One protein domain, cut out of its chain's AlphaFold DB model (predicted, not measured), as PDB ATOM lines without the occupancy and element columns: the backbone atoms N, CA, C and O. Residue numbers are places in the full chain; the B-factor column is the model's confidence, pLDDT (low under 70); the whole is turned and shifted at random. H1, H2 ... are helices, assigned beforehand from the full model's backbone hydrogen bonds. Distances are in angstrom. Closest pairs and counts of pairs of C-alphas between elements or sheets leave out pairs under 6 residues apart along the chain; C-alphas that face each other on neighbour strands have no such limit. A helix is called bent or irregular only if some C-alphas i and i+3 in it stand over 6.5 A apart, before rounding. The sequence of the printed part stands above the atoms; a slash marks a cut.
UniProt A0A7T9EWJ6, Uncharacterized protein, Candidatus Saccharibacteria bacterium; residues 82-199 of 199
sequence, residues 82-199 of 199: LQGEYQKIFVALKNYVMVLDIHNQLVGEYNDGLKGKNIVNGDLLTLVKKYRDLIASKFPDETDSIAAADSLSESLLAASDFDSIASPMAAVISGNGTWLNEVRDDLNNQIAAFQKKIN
ATOM      1  N   LEU A  82       8.117 -29.124  52.149       50.59
ATOM      2  CA  LEU A  82       7.265 -28.595  51.077       50.59
ATOM      3  C   LEU A  82       5.760 -28.783  51.340       50.59
ATOM      4  O   LEU A  82       4.931 -28.364  50.527       50.59
ATOM      5  N   GLN A  83       5.385 -29.348  52.493       54.69
ATOM      6  CA  GLN A  83       3.997 -29.622  52.881       54.69
ATOM      7  C   GLN A  83       3.096 -28.376  52.820       54.69
ATOM      8  O   GLN A  83       1.968 -28.443  52.329       54.69
ATOM      9  N   GLY A  84       3.602 -27.220  53.260       55.59
ATOM     10  CA  GLY A  84       2.856 -25.961  53.218       55.59
ATOM     11  C   GLY A  84       2.630 -25.426  51.798       55.59
ATOM     12  O   GLY A  84       1.575 -24.859  51.518       55.59
ATOM     13  N   GLU A  85       3.584 -25.616  50.881       62.50
ATOM     14  CA  GLU A  85       3.412 -25.243  49.468       62.50
ATOM     15  C   GLU A  85       2.393 -26.159  48.779       62.50
ATOM     16  O   GLU A  85       1.502 -25.681  48.076       62.50
ATOM     17  N   TYR A  86       2.462 -27.464  49.056       57.84
ATOM     18  CA  TYR A  86       1.492 -28.440  48.564       57.84
ATOM     19  C   TYR A  86       0.060 -28.114  49.008       57.84
ATOM     20  O   TYR A  86      -0.851 -28.066  48.181       57.84
ATOM     21  N   GLN A  87      -0.141 -27.848  50.303       56.09
ATOM     22  CA  GLN A  87      -1.456 -27.501  50.849       56.09
ATOM     23  C   GLN A  87      -2.043 -26.254  50.180       56.09
ATOM     24  O   GLN A  87      -3.235 -26.233  49.872       56.09
ATOM     25  N   LYS A  88      -1.216 -25.239  49.897       69.44
ATOM     26  CA  LYS A  88      -1.650 -24.028  49.185       69.44
ATOM     27  C   LYS A  88      -2.123 -24.341  47.766       69.44
ATOM     28  O   LYS A  88      -3.229 -23.941  47.407       69.44
ATOM     29  N   ILE A  89      -1.334 -25.096  46.997       63.78
ATOM     30  CA  ILE A  89      -1.693 -25.494  45.625       63.78
ATOM     31  C   ILE A  89      -2.984 -26.324  45.626       63.78
ATOM     32  O   ILE A  89      -3.873 -26.090  44.809       63.78
ATOM     33  N   PHE A  90      -3.126 -27.256  46.571       58.25
ATOM     34  CA  PHE A  90      -4.324 -28.085  46.696       58.25
ATOM     35  C   PHE A  90      -5.582 -27.260  47.010       58.25
ATOM     36  O   PHE A  90      -6.619 -27.449  46.372       58.25
ATOM     37  N   VAL A  91      -5.499 -26.320  47.959       67.81
ATOM     38  CA  VAL A  91      -6.620 -25.426  48.296       67.81
ATOM     39  C   VAL A  91      -6.992 -24.542  47.106       67.81
ATOM     40  O   VAL A  91      -8.176 -24.416  46.794       67.81
ATOM     41  N   ALA A  92      -6.006 -23.982  46.405       70.06
ATOM     42  CA  ALA A  92      -6.245 -23.147  45.233       70.06
ATOM     43  C   ALA A  92      -6.899 -23.941  44.084       70.06
ATOM     44  O   ALA A  92      -7.880 -23.482  43.498       70.06
ATOM     45  N   LEU A  93      -6.445 -25.175  43.831       66.94
ATOM     46  CA  LEU A  93      -7.059 -26.072  42.849       66.94
ATOM     47  C   LEU A  93      -8.502 -26.434  43.224       66.94
ATOM     48  O   LEU A  93      -9.388 -26.393  42.372       66.94
ATOM     49  N   LYS A  94      -8.757 -26.760  44.498       69.62
ATOM     50  CA  LYS A  94     -10.110 -27.037  45.001       69.62
ATOM     51  C   LYS A  94     -11.035 -25.844  44.765       69.62
ATOM     52  O   LYS A  94     -12.128 -26.017  44.231       69.62
ATOM     53  N   ASN A  95     -10.591 -24.646  45.136       75.12
ATOM     54  CA  ASN A  95     -11.341 -23.407  44.949       75.12
ATOM     55  C   ASN A  95     -11.668 -23.158  43.471       75.12
ATOM     56  O   ASN A  95     -12.826 -22.902  43.139       75.12
ATOM     57  N   TYR A  96     -10.675 -23.305  42.589       73.81
ATOM     58  CA  TYR A  96     -10.845 -23.173  41.142       73.81
ATOM     59  C   TYR A  96     -11.889 -24.152  40.590       73.81
ATOM     60  O   TYR A  96     -12.809 -23.738  39.890       73.81
ATOM     61  N   VAL A  97     -11.799 -25.440  40.946       67.06
ATOM     62  CA  VAL A  97     -12.734 -26.470  40.459       67.06
ATOM     63  C   VAL A  97     -14.167 -26.194  40.911       67.06
ATOM     64  O   VAL A  97     -15.088 -26.349  40.113       67.06
ATOM     65  N   MET A  98     -14.367 -25.754  42.158       72.62
ATOM     66  CA  MET A  98     -15.703 -25.406  42.653       72.62
ATOM     67  C   MET A  98     -16.327 -24.268  41.829       72.62
ATOM     68  O   MET A  98     -17.494 -24.353  41.452       72.62
ATOM     69  N   VAL A  99     -15.562 -23.208  41.539       73.50
ATOM     70  CA  VAL A  99     -16.046 -22.066  40.743       73.50
ATOM     71  C   VAL A  99     -16.280 -22.466  39.284       73.50
ATOM     72  O   VAL A  99     -17.307 -22.103  38.709       73.50
ATOM     73  N   LEU A 100     -15.376 -23.255  38.698       76.00
ATOM     74  CA  LEU A 100     -15.491 -23.748  37.325       76.00
ATOM     75  C   LEU A 100     -16.734 -24.626  37.115       76.00
ATOM     76  O   LEU A 100     -17.366 -24.540  36.064       76.00
ATOM     77  N   ASP A 101     -17.097 -25.461  38.092       71.94
ATOM     78  CA  ASP A 101     -18.298 -26.303  38.014       71.94
ATOM     79  C   ASP A 101     -19.568 -25.458  37.834       71.94
ATOM     80  O   ASP A 101     -20.333 -25.660  36.890       71.94
ATOM     81  N   ILE A 102     -19.742 -24.436  38.677       76.50
ATOM     82  CA  ILE A 102     -20.893 -23.533  38.584       76.50
ATOM     83  C   ILE A 102     -20.847 -22.699  37.296       76.50
ATOM     84  O   ILE A 102     -21.878 -22.510  36.649       76.50
ATOM     85  N   HIS A 103     -19.661 -22.257  36.867       77.94
ATOM     86  CA  HIS A 103     -19.493 -21.579  35.581       77.94
ATOM     87  C   HIS A 103     -19.956 -22.451  34.402       77.94
ATOM     88  O   HIS A 103     -20.681 -21.985  33.527       77.94
ATOM     89  N   ASN A 104     -19.595 -23.736  34.391       70.81
ATOM     90  CA  ASN A 104     -20.010 -24.662  33.337       70.81
ATOM     91  C   ASN A 104     -21.515 -24.951  33.366       70.81
ATOM     92  O   ASN A 104     -22.113 -25.131  32.305       70.81
ATOM     93  N   GLN A 105     -22.140 -24.955  34.548       78.62
ATOM     94  CA  GLN A 105     -23.600 -25.019  34.663       78.62
ATOM     95  C   GLN A 105     -24.248 -23.782  34.025       78.62
ATOM     96  O   GLN A 105     -25.156 -23.936  33.212       78.62
ATOM     97  N   LEU A 106     -23.723 -22.574  34.279       74.25
ATOM     98  CA  LEU A 106     -24.190 -21.345  33.617       74.25
ATOM     99  C   LEU A 106     -24.020 -21.409  32.093       74.25
ATOM    100  O   LEU A 106     -24.935 -21.055  31.354       74.25
ATOM    101  N   VAL A 107     -22.886 -21.912  31.599       75.75
ATOM    102  CA  VAL A 107     -22.681 -22.160  30.161       75.75
ATOM    103  C   VAL A 107     -23.721 -23.142  29.609       75.75
ATOM    104  O   VAL A 107     -24.199 -22.972  28.485       75.75
ATOM    105  N   GLY A 108     -24.080 -24.168  30.384       74.75
ATOM    106  CA  GLY A 108     -25.148 -25.113  30.061       74.75
ATOM    107  C   GLY A 108     -26.498 -24.422  29.877       74.75
ATOM    108  O   GLY A 108     -27.083 -24.532  28.800       74.75
ATOM    109  N   GLU A 109     -26.932 -23.653  30.879       78.75
ATOM    110  CA  GLU A 109     -28.188 -22.887  30.854       78.75
ATOM    111  C   GLU A 109     -28.232 -21.894  29.683       78.75
ATOM    112  O   GLU A 109     -29.218 -21.826  28.950       78.75
ATOM    113  N   TYR A 110     -27.128 -21.183  29.424       73.44
ATOM    114  CA  TYR A 110     -27.025 -20.268  28.285       73.44
ATOM    115  C   TYR A 110     -27.208 -20.995  26.947       73.44
ATOM    116  O   TYR A 110     -27.982 -20.567  26.092       73.44
ATOM    117  N   ASN A 111     -26.520 -22.124  26.759       69.56
ATOM    118  CA  ASN A 111     -26.630 -22.915  25.534       69.56
ATOM    119  C   ASN A 111     -28.013 -23.544  25.356       69.56
ATOM    120  O   ASN A 111     -28.442 -23.766  24.222       69.56
ATOM    121  N   ASP A 112     -28.685 -23.880  26.450       76.69
ATOM    122  CA  ASP A 112     -30.041 -24.400  26.418       76.69
ATOM    123  C   ASP A 112     -31.048 -23.300  26.060       76.69
ATOM    124  O   ASP A 112     -31.879 -23.520  25.171       76.69
ATOM    125  N   GLY A 113     -30.894 -22.093  26.610       72.38
ATOM    126  CA  GLY A 113     -31.689 -20.928  26.221       72.38
ATOM    127  C   GLY A 113     -31.496 -20.543  24.751       72.38
ATOM    128  O   GLY A 113     -32.475 -20.352  24.032       72.38
ATOM    129  N   LEU A 114     -30.258 -20.577  24.236       63.62
ATOM    130  CA  LEU A 114     -29.974 -20.358  22.807       63.62
ATOM    131  C   LEU A 114     -30.663 -21.373  21.877       63.62
ATOM    132  O   LEU A 114     -30.888 -21.083  20.702       63.62
ATOM    133  N   LYS A 115     -30.985 -22.573  22.372       80.69
ATOM    134  CA  LYS A 115     -31.731 -23.602  21.624       80.69
ATOM    135  C   LYS A 115     -33.249 -23.439  21.750       80.69
ATOM    136  O   LYS A 115     -33.982 -24.304  21.272       80.69
ATOM    137  N   GLY A 116     -33.720 -22.377  22.404       76.56
ATOM    138  CA  GLY A 116     -35.135 -22.133  22.668       76.56
ATOM    139  C   GLY A 116     -35.726 -23.063  23.727       76.56
ATOM    140  O   GLY A 116     -36.944 -23.237  23.767       76.56
ATOM    141  N   LYS A 117     -34.895 -23.702  24.565       77.38
ATOM    142  CA  LYS A 117     -35.416 -24.430  25.727       77.38
ATOM    143  C   LYS A 117     -35.928 -23.431  26.755       77.38
ATOM    144  O   LYS A 117     -35.406 -22.327  26.886       77.38
ATOM    145  N   ASN A 118     -36.946 -23.849  27.496       81.69
ATOM    146  CA  ASN A 118     -37.486 -23.040  28.573       81.69
ATOM    147  C   ASN A 118     -36.458 -22.925  29.706       81.69
ATOM    148  O   ASN A 118     -36.109 -23.939  30.309       81.69
ATOM    149  N   ILE A 119     -36.011 -21.703  29.987       81.62
ATOM    150  CA  ILE A 119     -35.134 -21.381  31.113       81.62
ATOM    151  C   ILE A 119     -35.988 -20.735  32.196       81.62
ATOM    152  O   ILE A 119     -36.711 -19.772  31.945       81.62
ATOM    153  N   VAL A 120     -35.926 -21.274  33.411       83.88
ATOM    154  CA  VAL A 120     -36.656 -20.720  34.551       83.88
ATOM    155  C   VAL A 120     -35.792 -19.630  35.186       83.88
ATOM    156  O   VAL A 120     -34.798 -19.933  35.841       83.88
ATOM    157  N   ASN A 121     -36.177 -18.357  35.025       83.81
ATOM    158  CA  ASN A 121     -35.400 -17.215  35.537       83.81
ATOM    159  C   ASN A 121     -35.080 -17.325  37.038       83.81
ATOM    160  O   ASN A 121     -34.001 -16.923  37.458       83.81
ATOM    161  N   GLY A 122     -35.977 -17.901  37.849       85.88
ATOM    162  CA  GLY A 122     -35.734 -18.129  39.279       85.88
ATOM    163  C   GLY A 122     -34.607 -19.132  39.568       85.88
ATOM    164  O   GLY A 122     -33.778 -18.891  40.451       85.88
ATOM    165  N   ASP A 123     -34.531 -20.218  38.798       88.56
ATOM    166  CA  ASP A 123     -33.479 -21.232  38.935       88.56
ATOM    167  C   ASP A 123     -32.140 -20.673  38.449       88.56
ATOM    168  O   ASP A 123     -31.122 -20.788  39.138       88.56
ATOM    169  N   LEU A 124     -32.155 -19.966  37.315       89.75
ATOM    170  CA  LEU A 124     -30.969 -19.305  36.786       89.75
ATOM    171  C   LEU A 124     -30.455 -18.208  37.733       89.75
ATOM    172  O   LEU A 124     -29.256 -18.132  37.991       89.75
ATOM    173  N   LEU A 125     -31.341 -17.408  38.330       94.06
ATOM    174  CA  LEU A 125     -30.971 -16.426  39.353       94.06
ATOM    175  C   LEU A 125     -30.326 -17.092  40.571       94.06
ATOM    176  O   LEU A 125     -29.341 -16.584  41.107       94.06
ATOM    177  N   THR A 126     -30.855 -18.236  41.004       94.75
ATOM    178  CA  THR A 126     -30.271 -19.016  42.105       94.75
ATOM    179  C   THR A 126     -28.864 -19.497  41.747       94.75
ATOM    180  O   THR A 126     -27.945 -19.386  42.562       94.75
ATOM    181  N   LEU A 127     -28.670 -19.972  40.514       87.25
ATOM    182  CA  LEU A 127     -27.372 -20.415  40.014       87.25
ATOM    183  C   LEU A 127     -26.357 -19.263  39.923       87.25
ATOM    184  O   LEU A 127     -25.223 -19.418  40.379       87.25
ATOM    185  N   VAL A 128     -26.764 -18.097  39.410       93.62
ATOM    186  CA  VAL A 128     -25.908 -16.898  39.325       93.62
ATOM    187  C   VAL A 128     -25.520 -16.392  40.714       93.62
ATOM    188  O   VAL A 128     -24.346 -16.110  40.949       93.62
ATOM    189  N   LYS A 129     -26.453 -16.352  41.674       95.88
ATOM    190  CA  LYS A 129     -26.142 -15.978  43.065       95.88
ATOM    191  C   LYS A 129     -25.157 -16.947  43.711       95.88
ATOM    192  O   LYS A 129     -24.174 -16.518  44.306       95.88
ATOM    193  N   LYS A 130     -25.364 -18.254  43.525       92.06
ATOM    194  CA  LYS A 130     -24.422 -19.277  44.000       92.06
ATOM    195  C   LYS A 130     -23.035 -19.090  43.384       92.06
ATOM    196  O   LYS A 130     -22.040 -19.232  44.087       92.06
ATOM    197  N   TYR A 131     -22.965 -18.772  42.091       89.38
ATOM    198  CA  TYR A 131     -21.706 -18.498  41.404       89.38
ATOM    199  C   TYR A 131     -20.982 -17.299  42.014       89.38
ATOM    200  O   TYR A 131     -19.823 -17.408  42.409       89.38
ATOM    201  N   ARG A 132     -21.706 -16.188  42.162       97.06
ATOM    202  CA  ARG A 132     -21.229 -14.948  42.768       97.06
ATOM    203  C   ARG A 132     -20.689 -15.165  44.179       97.06
ATOM    204  O   ARG A 132     -19.566 -14.766  44.475       97.06
ATOM    205  N   ASP A 133     -21.457 -15.833  45.038       94.44
ATOM    206  CA  ASP A 133     -21.068 -16.081  46.431       94.44
ATOM    207  C   ASP A 133     -19.854 -17.004  46.534       94.44
ATOM    208  O   ASP A 133     -19.014 -16.859  47.425       94.44
ATOM    209  N   LEU A 134     -19.725 -17.945  45.598       87.62
ATOM    210  CA  LEU A 134     -18.580 -18.833  45.546       87.62
ATOM    211  C   LEU A 134     -17.310 -18.096  45.108       87.62
ATOM    212  O   LEU A 134     -16.264 -18.314  45.720       87.62
ATOM    213  N   ILE A 135     -17.399 -17.195  44.122       91.12
ATOM    214  CA  ILE A 135     -16.285 -16.306  43.756       91.12
ATOM    215  C   ILE A 135     -15.911 -15.451  44.966       91.12
ATOM    216  O   ILE A 135     -14.774 -15.523  45.414       91.12
ATOM    217  N   ALA A 136     -16.868 -14.758  45.585       95.25
ATOM    218  CA  ALA A 136     -16.608 -13.916  46.755       95.25
ATOM    219  C   ALA A 136     -15.982 -14.688  47.933       95.25
ATOM    220  O   ALA A 136     -15.139 -14.159  48.653       95.25
ATOM    221  N   SER A 137     -16.360 -15.956  48.134       90.25
ATOM    222  CA  SER A 137     -15.788 -16.796  49.192       90.25
ATOM    223  C   SER A 137     -14.382 -17.306  48.868       90.25
ATOM    224  O   SER A 137     -13.587 -17.496  49.791       90.25
ATOM    225  N   LYS A 138     -14.100 -17.642  47.604       84.56
ATOM    226  CA  LYS A 138     -12.878 -18.369  47.213       84.56
ATOM    227  C   LYS A 138     -11.810 -17.487  46.572       84.56
ATOM    228  O   LYS A 138     -10.635 -17.832  46.655       84.56
ATOM    229  N   PHE A 139     -12.235 -16.380  45.981       91.06
ATOM    230  CA  PHE A 139     -11.450 -15.387  45.257       91.06
ATOM    231  C   PHE A 139     -11.997 -13.985  45.595       91.06
ATOM    232  O   PHE A 139     -12.553 -13.314  44.730       91.06
ATOM    233  N   PRO A 140     -11.904 -13.543  46.864       91.31
ATOM    234  CA  PRO A 140     -12.511 -12.285  47.312       91.31
ATOM    235  C   PRO A 140     -11.948 -11.045  46.601       91.31
ATOM    236  O   PRO A 140     -12.640 -10.036  46.509       91.31
ATOM    237  N   ASP A 141     -10.719 -11.134  46.089       93.56
ATOM    238  CA  ASP A 141     -10.056 -10.056  45.348       93.56
ATOM    239  C   ASP A 141     -10.548  -9.940  43.895       93.56
ATOM    240  O   ASP A 141     -10.252  -8.960  43.217       93.56
ATOM    241  N   GLU A 142     -11.324 -10.914  43.412       94.19
ATOM    242  CA  GLU A 142     -11.885 -10.919  42.063       94.19
ATOM    243  C   GLU A 142     -13.169 -10.069  42.004       94.19
ATOM    244  O   GLU A 142     -14.291 -10.560  41.857       94.19
ATOM    245  N   THR A 143     -13.016  -8.756  42.168       94.62
ATOM    246  CA  THR A 143     -14.150  -7.825  42.270       94.62
ATOM    247  C   THR A 143     -14.941  -7.701  40.972       94.62
ATOM    248  O   THR A 143     -16.160  -7.531  41.014       94.62
ATOM    249  N   ASP A 144     -14.274  -7.831  39.825       94.88
ATOM    250  CA  ASP A 144     -14.895  -7.663  38.510       94.88
ATOM    251  C   ASP A 144     -15.830  -8.834  38.189       94.88
ATOM    252  O   ASP A 144     -16.985  -8.617  37.810       94.88
ATOM    253  N   SER A 145     -15.389 -10.076  38.427       91.44
ATOM    254  CA  SER A 145     -16.249 -11.251  38.227       91.44
ATOM    255  C   SER A 145     -17.434 -11.291  39.203       91.44
ATOM    256  O   SER A 145     -18.508 -11.780  38.835       91.44
ATOM    257  N   ILE A 146     -17.270 -10.764  40.426       95.75
ATOM    258  CA  ILE A 146     -18.364 -10.600  41.403       95.75
ATOM    259  C   ILE A 146     -19.378  -9.571  40.891       95.75
ATOM    260  O   ILE A 146     -20.569  -9.877  40.812       95.75
ATOM    261  N   ALA A 147     -18.914  -8.387  40.479       96.00
ATOM    262  CA  ALA A 147     -19.772  -7.319  39.967       96.00
ATOM    263  C   ALA A 147     -20.529  -7.737  38.694       96.00
ATOM    264  O   ALA A 147     -21.706  -7.414  38.528       96.00
ATOM    265  N   ALA A 148     -19.885  -8.504  37.810       94.12
ATOM    266  CA  ALA A 148     -20.517  -9.047  36.613       94.12
ATOM    267  C   ALA A 148     -21.680 -10.000  36.959       94.12
ATOM    268  O   ALA A 148     -22.753  -9.926  36.356       94.12
ATOM    269  N   ALA A 149     -21.498 -10.864  37.964       95.50
ATOM    270  CA  ALA A 149     -22.548 -11.767  38.429       95.50
ATOM    271  C   ALA A 149     -23.679 -11.031  39.179       95.50
ATOM    272  O   ALA A 149     -24.851 -11.395  39.031       95.50
ATOM    273  N   ASP A 150     -23.358  -9.966  39.921       96.75
ATOM    274  CA  ASP A 150     -24.355  -9.079  40.535       96.75
ATOM    275  C   ASP A 150     -25.206  -8.382  39.448       96.75
ATOM    276  O   ASP A 150     -26.437  -8.448  39.487       96.75
ATOM    277  N   SER A 151     -24.584  -7.834  38.398       96.12
ATOM    278  CA  SER A 151     -25.300  -7.191  37.282       96.12
ATOM    279  C   SER A 151     -26.183  -8.165  36.485       96.12
ATOM    280  O   SER A 151     -27.304  -7.830  36.083       96.12
ATOM    281  N   LEU A 152     -25.728  -9.408  36.290       95.69
ATOM    282  CA  LEU A 152     -26.559 -10.450  35.683       95.69
ATOM    283  C   LEU A 152     -27.749 -10.818  36.577       95.69
ATOM    284  O   LEU A 152     -28.845 -11.039  36.064       95.69
ATOM    285  N   SER A 153     -27.567 -10.840  37.899       96.38
ATOM    286  CA  SER A 153     -28.665 -11.074  38.845       96.38
ATOM    287  C   SER A 153     -29.744  -9.990  38.747       96.38
ATOM    288  O   SER A 153     -30.932 -10.310  38.742       96.38
ATOM    289  N   GLU A 154     -29.350  -8.721  38.617       95.12
ATOM    290  CA  GLU A 154     -30.281  -7.606  38.393       95.12
ATOM    291  C   GLU A 154     -31.010  -7.728  37.051       95.12
ATOM    292  O   GLU A 154     -32.231  -7.580  36.989       95.12
ATOM    293  N   SER A 155     -30.279  -8.079  35.989       93.69
ATOM    294  CA  SER A 155     -30.860  -8.303  34.660       93.69
ATOM    295  C   SER A 155     -31.899  -9.429  34.686       93.69
ATOM    296  O   SER A 155     -32.979  -9.283  34.122       93.69
ATOM    297  N   LEU A 156     -31.616 -10.526  35.398       93.06
ATOM    298  CA  LEU A 156     -32.529 -11.663  35.560       93.06
ATOM    299  C   LEU A 156     -33.808 -11.315  36.322       93.06
ATOM    300  O   LEU A 156     -34.867 -11.857  36.012       93.06
ATOM    301  N   LEU A 157     -33.726 -10.421  37.309       92.94
ATOM    302  CA  LEU A 157     -34.897  -9.950  38.052       92.94
ATOM    303  C   LEU A 157     -35.831  -9.090  37.190       92.94
ATOM    304  O   LEU A 157     -37.037  -9.086  37.425       92.94
ATOM    305  N   ALA A 158     -35.284  -8.372  36.207       89.44
ATOM    306  CA  ALA A 158     -36.045  -7.519  35.294       89.44
ATOM    307  C   ALA A 158     -36.536  -8.249  34.028       89.44
ATOM    308  O   ALA A 158     -37.366  -7.716  33.290       89.44
ATOM    309  N   ALA A 159     -36.017  -9.444  33.759       88.56
ATOM    310  CA  ALA A 159     -36.230 -10.172  32.517       88.56
ATOM    311  C   ALA A 159     -37.603 -10.848  32.420       88.56
ATOM    312  O   ALA A 159     -38.028 -11.562  33.331       88.56
ATOM    313  N   SER A 160     -38.252 -10.705  31.262       84.75
ATOM    314  CA  SER A 160     -39.475 -11.438  30.898       84.75
ATOM    315  C   SER A 160     -39.209 -12.729  30.125       84.75
ATOM    316  O   SER A 160     -40.071 -13.604  30.076       84.75
ATOM    317  N   ASP A 161     -38.036 -12.843  29.504       85.81
ATOM    318  CA  ASP A 161     -37.664 -13.929  28.599       85.81
ATOM    319  C   ASP A 161     -36.139 -14.082  28.504       85.81
ATOM    320  O   ASP A 161     -35.374 -13.245  28.990       85.81
ATOM    321  N   PHE A 162     -35.695 -15.164  27.861       84.44
ATOM    322  CA  PHE A 162     -34.276 -15.437  27.662       84.44
ATOM    323  C   PHE A 162     -33.586 -14.405  26.753       84.44
ATOM    324  O   PHE A 162     -32.428 -14.066  26.985       84.44
ATOM    325  N   ASP A 163     -34.276 -13.868  25.745       87.50
ATOM    326  CA  ASP A 163     -33.678 -12.922  24.793       87.50
ATOM    327  C   ASP A 163     -33.194 -11.646  25.498       87.50
ATOM    328  O   ASP A 163     -32.114 -11.133  25.192       87.50
ATOM    329  N   SER A 164     -33.941 -11.188  26.508       88.25
ATOM    330  CA  SER A 164     -33.570 -10.038  27.338       88.25
ATOM    331  C   SER A 164     -32.313 -10.258  28.198       88.25
ATOM    332  O   SER A 164     -31.639  -9.290  28.550       88.25
ATOM    333  N   ILE A 165     -31.945 -11.514  28.489       89.69
ATOM    334  CA  ILE A 165     -30.780 -11.871  29.327       89.69
ATOM    335  C   ILE A 165     -29.635 -12.521  28.555       89.69
ATOM    336  O   ILE A 165     -28.538 -12.645  29.100       89.69
ATOM    337  N   ALA A 166     -29.838 -12.902  27.292       83.00
ATOM    338  CA  ALA A 166     -28.839 -13.619  26.505       83.00
ATOM    339  C   ALA A 166     -27.522 -12.833  26.388       83.00
ATOM    340  O   ALA A 166     -26.443 -13.386  26.599       83.00
ATOM    341  N   SER A 167     -27.595 -11.527  26.105       84.00
ATOM    342  CA  SER A 167     -26.400 -10.679  26.004       84.00
ATOM    343  C   SER A 167     -25.698 -10.466  27.359       84.00
ATOM    344  O   SER A 167     -24.487 -10.691  27.417       84.00
ATOM    345  N   PRO A 168     -26.395 -10.087  28.453       88.69
ATOM    346  CA  PRO A 168     -25.800 -10.056  29.793       88.69
ATOM    347  C   PRO A 168     -25.125 -11.375  30.196       88.69
ATOM    348  O   PRO A 168     -23.995 -11.383  30.681       88.69
ATOM    349  N   MET A 169     -25.783 -12.506  29.940       84.44
ATOM    350  CA  MET A 169     -25.277 -13.829  30.298       84.44
ATOM    351  C   MET A 169     -24.026 -14.201  29.494       84.44
ATOM    352  O   MET A 169     -23.051 -14.698  30.060       84.44
ATOM    353  N   ALA A 170     -24.006 -13.894  28.193       79.12
ATOM    354  CA  ALA A 170     -22.834 -14.087  27.343       79.12
ATOM    355  C   ALA A 170     -21.623 -13.270  27.823       79.12
ATOM    356  O   ALA A 170     -20.496 -13.771  27.789       79.12
ATOM    357  N   ALA A 171     -21.846 -12.038  28.292       76.12
ATOM    358  CA  ALA A 171     -20.787 -11.186  28.826       76.12
ATOM    359  C   ALA A 171     -20.163 -11.786  30.096       76.12
ATOM    360  O   ALA A 171     -18.940 -11.913  30.160       76.12
ATOM    361  N   VAL A 172     -20.984 -12.237  31.055       81.12
ATOM    362  CA  VAL A 172     -20.503 -12.905  32.280       81.12
ATOM    363  C   VAL A 172     -19.755 -14.197  31.959       81.12
ATOM    364  O   VAL A 172     -18.672 -14.434  32.489       81.12
ATOM    365  N   ILE A 173     -20.295 -15.026  31.060       78.31
ATOM    366  CA  ILE A 173     -19.647 -16.279  30.650       78.31
ATOM    367  C   ILE A 173     -18.288 -16.004  29.997       78.31
ATOM    368  O   ILE A 173     -17.295 -16.641  30.335       78.31
ATOM    369  N   SER A 174     -18.213 -15.048  29.071       69.19
ATOM    370  CA  SER A 174     -16.961 -14.757  28.369       69.19
ATOM    371  C   SER A 174     -15.919 -14.103  29.279       69.19
ATOM    372  O   SER A 174     -14.743 -14.473  29.221       69.19
ATOM    373  N   GLY A 175     -16.331 -13.130  30.097       72.00
ATOM    374  CA  GLY A 175     -15.445 -12.419  31.019       72.00
ATOM    375  C   GLY A 175     -14.874 -13.367  32.067       72.00
ATOM    376  O   GLY A 175     -13.664 -13.588  32.112       72.00
ATOM    377  N   ASN A 176     -15.749 -14.039  32.814       79.69
ATOM    378  CA  ASN A 176     -15.310 -14.929  33.885       79.69
ATOM    379  C   ASN A 176     -14.640 -16.198  33.333       79.69
ATOM    380  O   ASN A 176     -13.784 -16.780  33.992       79.69
ATOM    381  N   GLY A 177     -14.976 -16.624  32.110       71.88
ATOM    382  CA  GLY A 177     -14.268 -17.705  31.425       71.88
ATOM    383  C   GLY A 177     -12.823 -17.336  31.072       71.88
ATOM    384  O   GLY A 177     -11.939 -18.190  31.130       71.88
ATOM    385  N   THR A 178     -12.557 -16.066  30.749       76.62
ATOM    386  CA  THR A 178     -11.192 -15.559  30.525       76.62
ATOM    387  C   THR A 178     -10.400 -15.582  31.827       76.62
ATOM    388  O   THR A 178      -9.353 -16.222  31.881       76.62
ATOM    389  N   TRP A 179     -10.963 -15.016  32.895       84.50
ATOM    390  CA  TRP A 179     -10.375 -15.053  34.235       84.50
ATOM    391  C   TRP A 179     -10.079 -16.484  34.722       84.50
ATOM    392  O   TRP A 179      -8.976 -16.788  35.172       84.50
ATOM    393  N   LEU A 180     -11.018 -17.422  34.559       75.44
ATOM    394  CA  LEU A 180     -10.799 -18.823  34.941       75.44
ATOM    395  C   LEU A 180      -9.642 -19.475  34.164       75.44
ATOM    396  O   LEU A 180      -8.924 -20.307  34.721       75.44
ATOM    397  N   ASN A 181      -9.423 -19.100  32.900       73.19
ATOM    398  CA  ASN A 181      -8.254 -19.572  32.155       73.19
ATOM    399  C   ASN A 181      -6.945 -19.024  32.737       73.19
ATOM    400  O   ASN A 181      -5.969 -19.769  32.806       73.19
ATOM    401  N   GLU A 182      -6.929 -17.774  33.196       79.00
ATOM    402  CA  GLU A 182      -5.761 -17.167  33.848       79.00
ATOM    403  C   GLU A 182      -5.443 -17.861  35.179       79.00
ATOM    404  O   GLU A 182      -4.300 -18.263  35.403       79.00
ATOM    405  N   VAL A 183      -6.460 -18.116  36.014       76.12
ATOM    406  CA  VAL A 183      -6.307 -18.880  37.270       76.12
ATOM    407  C   VAL A 183      -5.757 -20.283  36.999       76.12
ATOM    408  O   VAL A 183      -4.864 -20.760  37.701       76.12
ATOM    409  N   ARG A 184      -6.262 -20.958  35.960       76.44
ATOM    410  CA  ARG A 184      -5.762 -22.274  35.543       76.44
ATOM    411  C   ARG A 184      -4.290 -22.220  35.143       76.44
ATOM    412  O   ARG A 184      -3.526 -23.115  35.505       76.44
ATOM    413  N   ASP A 185      -3.903 -21.224  34.356       68.69
ATOM    414  CA  ASP A 185      -2.540 -21.111  33.842       68.69
ATOM    415  C   ASP A 185      -1.547 -20.803  34.971       68.69
ATOM    416  O   ASP A 185      -0.476 -21.413  35.025       68.69
ATOM    417  N   ASP A 186      -1.934 -19.963  35.934       80.31
ATOM    418  CA  ASP A 186      -1.157 -19.732  37.152       80.31
ATOM    419  C   ASP A 186      -1.005 -21.012  37.994       80.31
ATOM    420  O   ASP A 186       0.113 -21.401  38.346       80.31
ATOM    421  N   LEU A 187      -2.098 -21.752  38.222       70.25
ATOM    422  CA  LEU A 187      -2.053 -23.045  38.915       70.25
ATOM    423  C   LEU A 187      -1.120 -24.048  38.223       70.25
ATOM    424  O   LEU A 187      -0.336 -24.725  38.890       70.25
ATOM    425  N   ASN A 188      -1.162 -24.131  36.891       68.56
ATOM    426  CA  ASN A 188      -0.269 -25.001  36.124       68.56
ATOM    427  C   ASN A 188       1.204 -24.612  36.314       68.56
ATOM    428  O   ASN A 188       2.056 -25.491  36.477       68.56
ATOM    429  N   ASN A 189       1.508 -23.312  36.347       72.44
ATOM    430  CA  ASN A 189       2.859 -22.817  36.605       72.44
ATOM    431  C   ASN A 189       3.325 -23.151  38.030       72.44
ATOM    432  O   ASN A 189       4.453 -23.622  38.205       72.44
ATOM    433  N   GLN A 190       2.460 -22.978  39.035       72.25
ATOM    434  CA  GLN A 190       2.756 -23.344  40.425       72.25
ATOM    435  C   GLN A 190       3.018 -24.849  40.573       72.25
ATOM    436  O   GLN A 190       4.001 -25.247  41.201       72.25
ATOM    437  N   ILE A 191       2.193 -25.694  39.943       66.38
ATOM    438  CA  ILE A 191       2.369 -27.153  39.939       66.38
ATOM    439  C   ILE A 191       3.699 -27.534  39.277       66.38
ATOM    440  O   ILE A 191       4.461 -28.319  39.842       66.38
ATOM    441  N   ALA A 192       4.018 -26.960  38.114       63.59
ATOM    442  CA  ALA A 192       5.272 -27.239  37.417       63.59
ATOM    443  C   ALA A 192       6.501 -26.808  38.239       63.59
ATOM    444  O   ALA A 192       7.511 -27.515  38.277       63.59
ATOM    445  N   ALA A 193       6.423 -25.661  38.922       71.38
ATOM    446  CA  ALA A 193       7.477 -25.194  39.816       71.38
ATOM    447  C   ALA A 193       7.652 -26.122  41.028       71.38
ATOM    448  O   ALA A 193       8.780 -26.463  41.380       71.38
ATOM    449  N   PHE A 194       6.550 -26.573  41.626       63.88
ATOM    450  CA  PHE A 194       6.559 -27.519  42.740       63.88
ATOM    451  C   PHE A 194       7.180 -28.866  42.343       63.88
ATOM    452  O   PHE A 194       8.051 -29.379  43.041       63.88
ATOM    453  N   GLN A 195       6.829 -29.399  41.169       58.56
ATOM    454  CA  GLN A 195       7.409 -30.641  40.642       58.56
ATOM    455  C   GLN A 195       8.926 -30.554  40.450       58.56
ATOM    456  O   GLN A 195       9.635 -31.505  40.765       58.56
ATOM    457  N   LYS A 196       9.440 -29.407  39.988       67.12
ATOM    458  CA  LYS A 196      10.889 -29.167  39.873       67.12
ATOM    459  C   LYS A 196      11.622 -29.143  41.217       67.12
ATOM    460  O   LYS A 196      12.833 -29.289  41.213       67.12
ATOM    461  N   LYS A 197      10.931 -28.892  42.336       61.09
ATOM    462  CA  LYS A 197      11.532 -28.899  43.683       61.09
ATOM    463  C   LYS A 197      11.594 -30.299  44.296       61.09
ATOM    464  O   LYS A 197      12.401 -30.525  45.194       61.09
ATOM    465  N   ILE A 198      10.711 -31.200  43.861       57.62
ATOM    466  CA  ILE A 198      10.641 -32.583  44.352       57.62
ATOM    467  C   ILE A 198      11.581 -33.501  43.561       57.62
ATOM    468  O   ILE A 198      12.159 -34.410  44.153       57.62
ATOM    469  N   ASN A 199      11.720 -33.262  42.254       49.19
ATOM    470  CA  ASN A 199      12.656 -33.970  41.375       49.19
ATOM    471  C   ASN A 199      14.086 -33.439  41.519       49.19
ATOM    472  O   ASN A 199      15.023 -34.254  41.381       49.19
TER     473      ASN A 199
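What this domain is: This is residues 82 to 199 of the 199 residues of an uncharacterized protein of Candidatus Saccharibacteria bacterium (UniProt A0A7T9EWJ6). Four helices form an up-and-down bundle shaped as a rod, each running against the one before: long H1 and H4 lie side by side, and the shorter hairpin of H2 and H3 packs on part of their length. The printed part has 118 residues, with H1 to H4 in chain order and no named strand: all helix. It is only just loose, close to compact, with a radius of gyration of the C-alphas of 16.6 A and spans of 57 by 25 by 18 A.

How they stand to each other: H1, residues 83 to 114, touches H2, residues 121 to 138, with residues 95 to 109 alone; the closest C-alphas, of Asn 95 and Lys 138, are 5.7 A apart. H3, residues 143 to 158, touches H2, closest at the C-alphas of Arg 132 and Ile 146, 5.4 A. H4, residues 162 to 198, touches H1 at a shallow tilt of 23 degrees, opposite ways, closest at the C-alphas of Gly 113 and Phe 162, 6.2 A. H1 and H3 are apart. Every O i to N i+4 pair is within hydrogen-bond range in H2 and H3, 27 of 28 in H1 and 31 of 33 in H4.

Where its parts are: H1, 46.3 A long, begins at C-alpha 83 (3.997, -29.622, 52.881). H4, 50.9 A long, ends at C-alpha 198 (10.641, -32.583, 44.352); it is irregular, with C-alphas 164 and 167 7.3 A apart.

The domain as a whole: The printed part has no cut and no long link. Confidence is under 70 in 26 residues, among them 82 to 91 and 194 to 199.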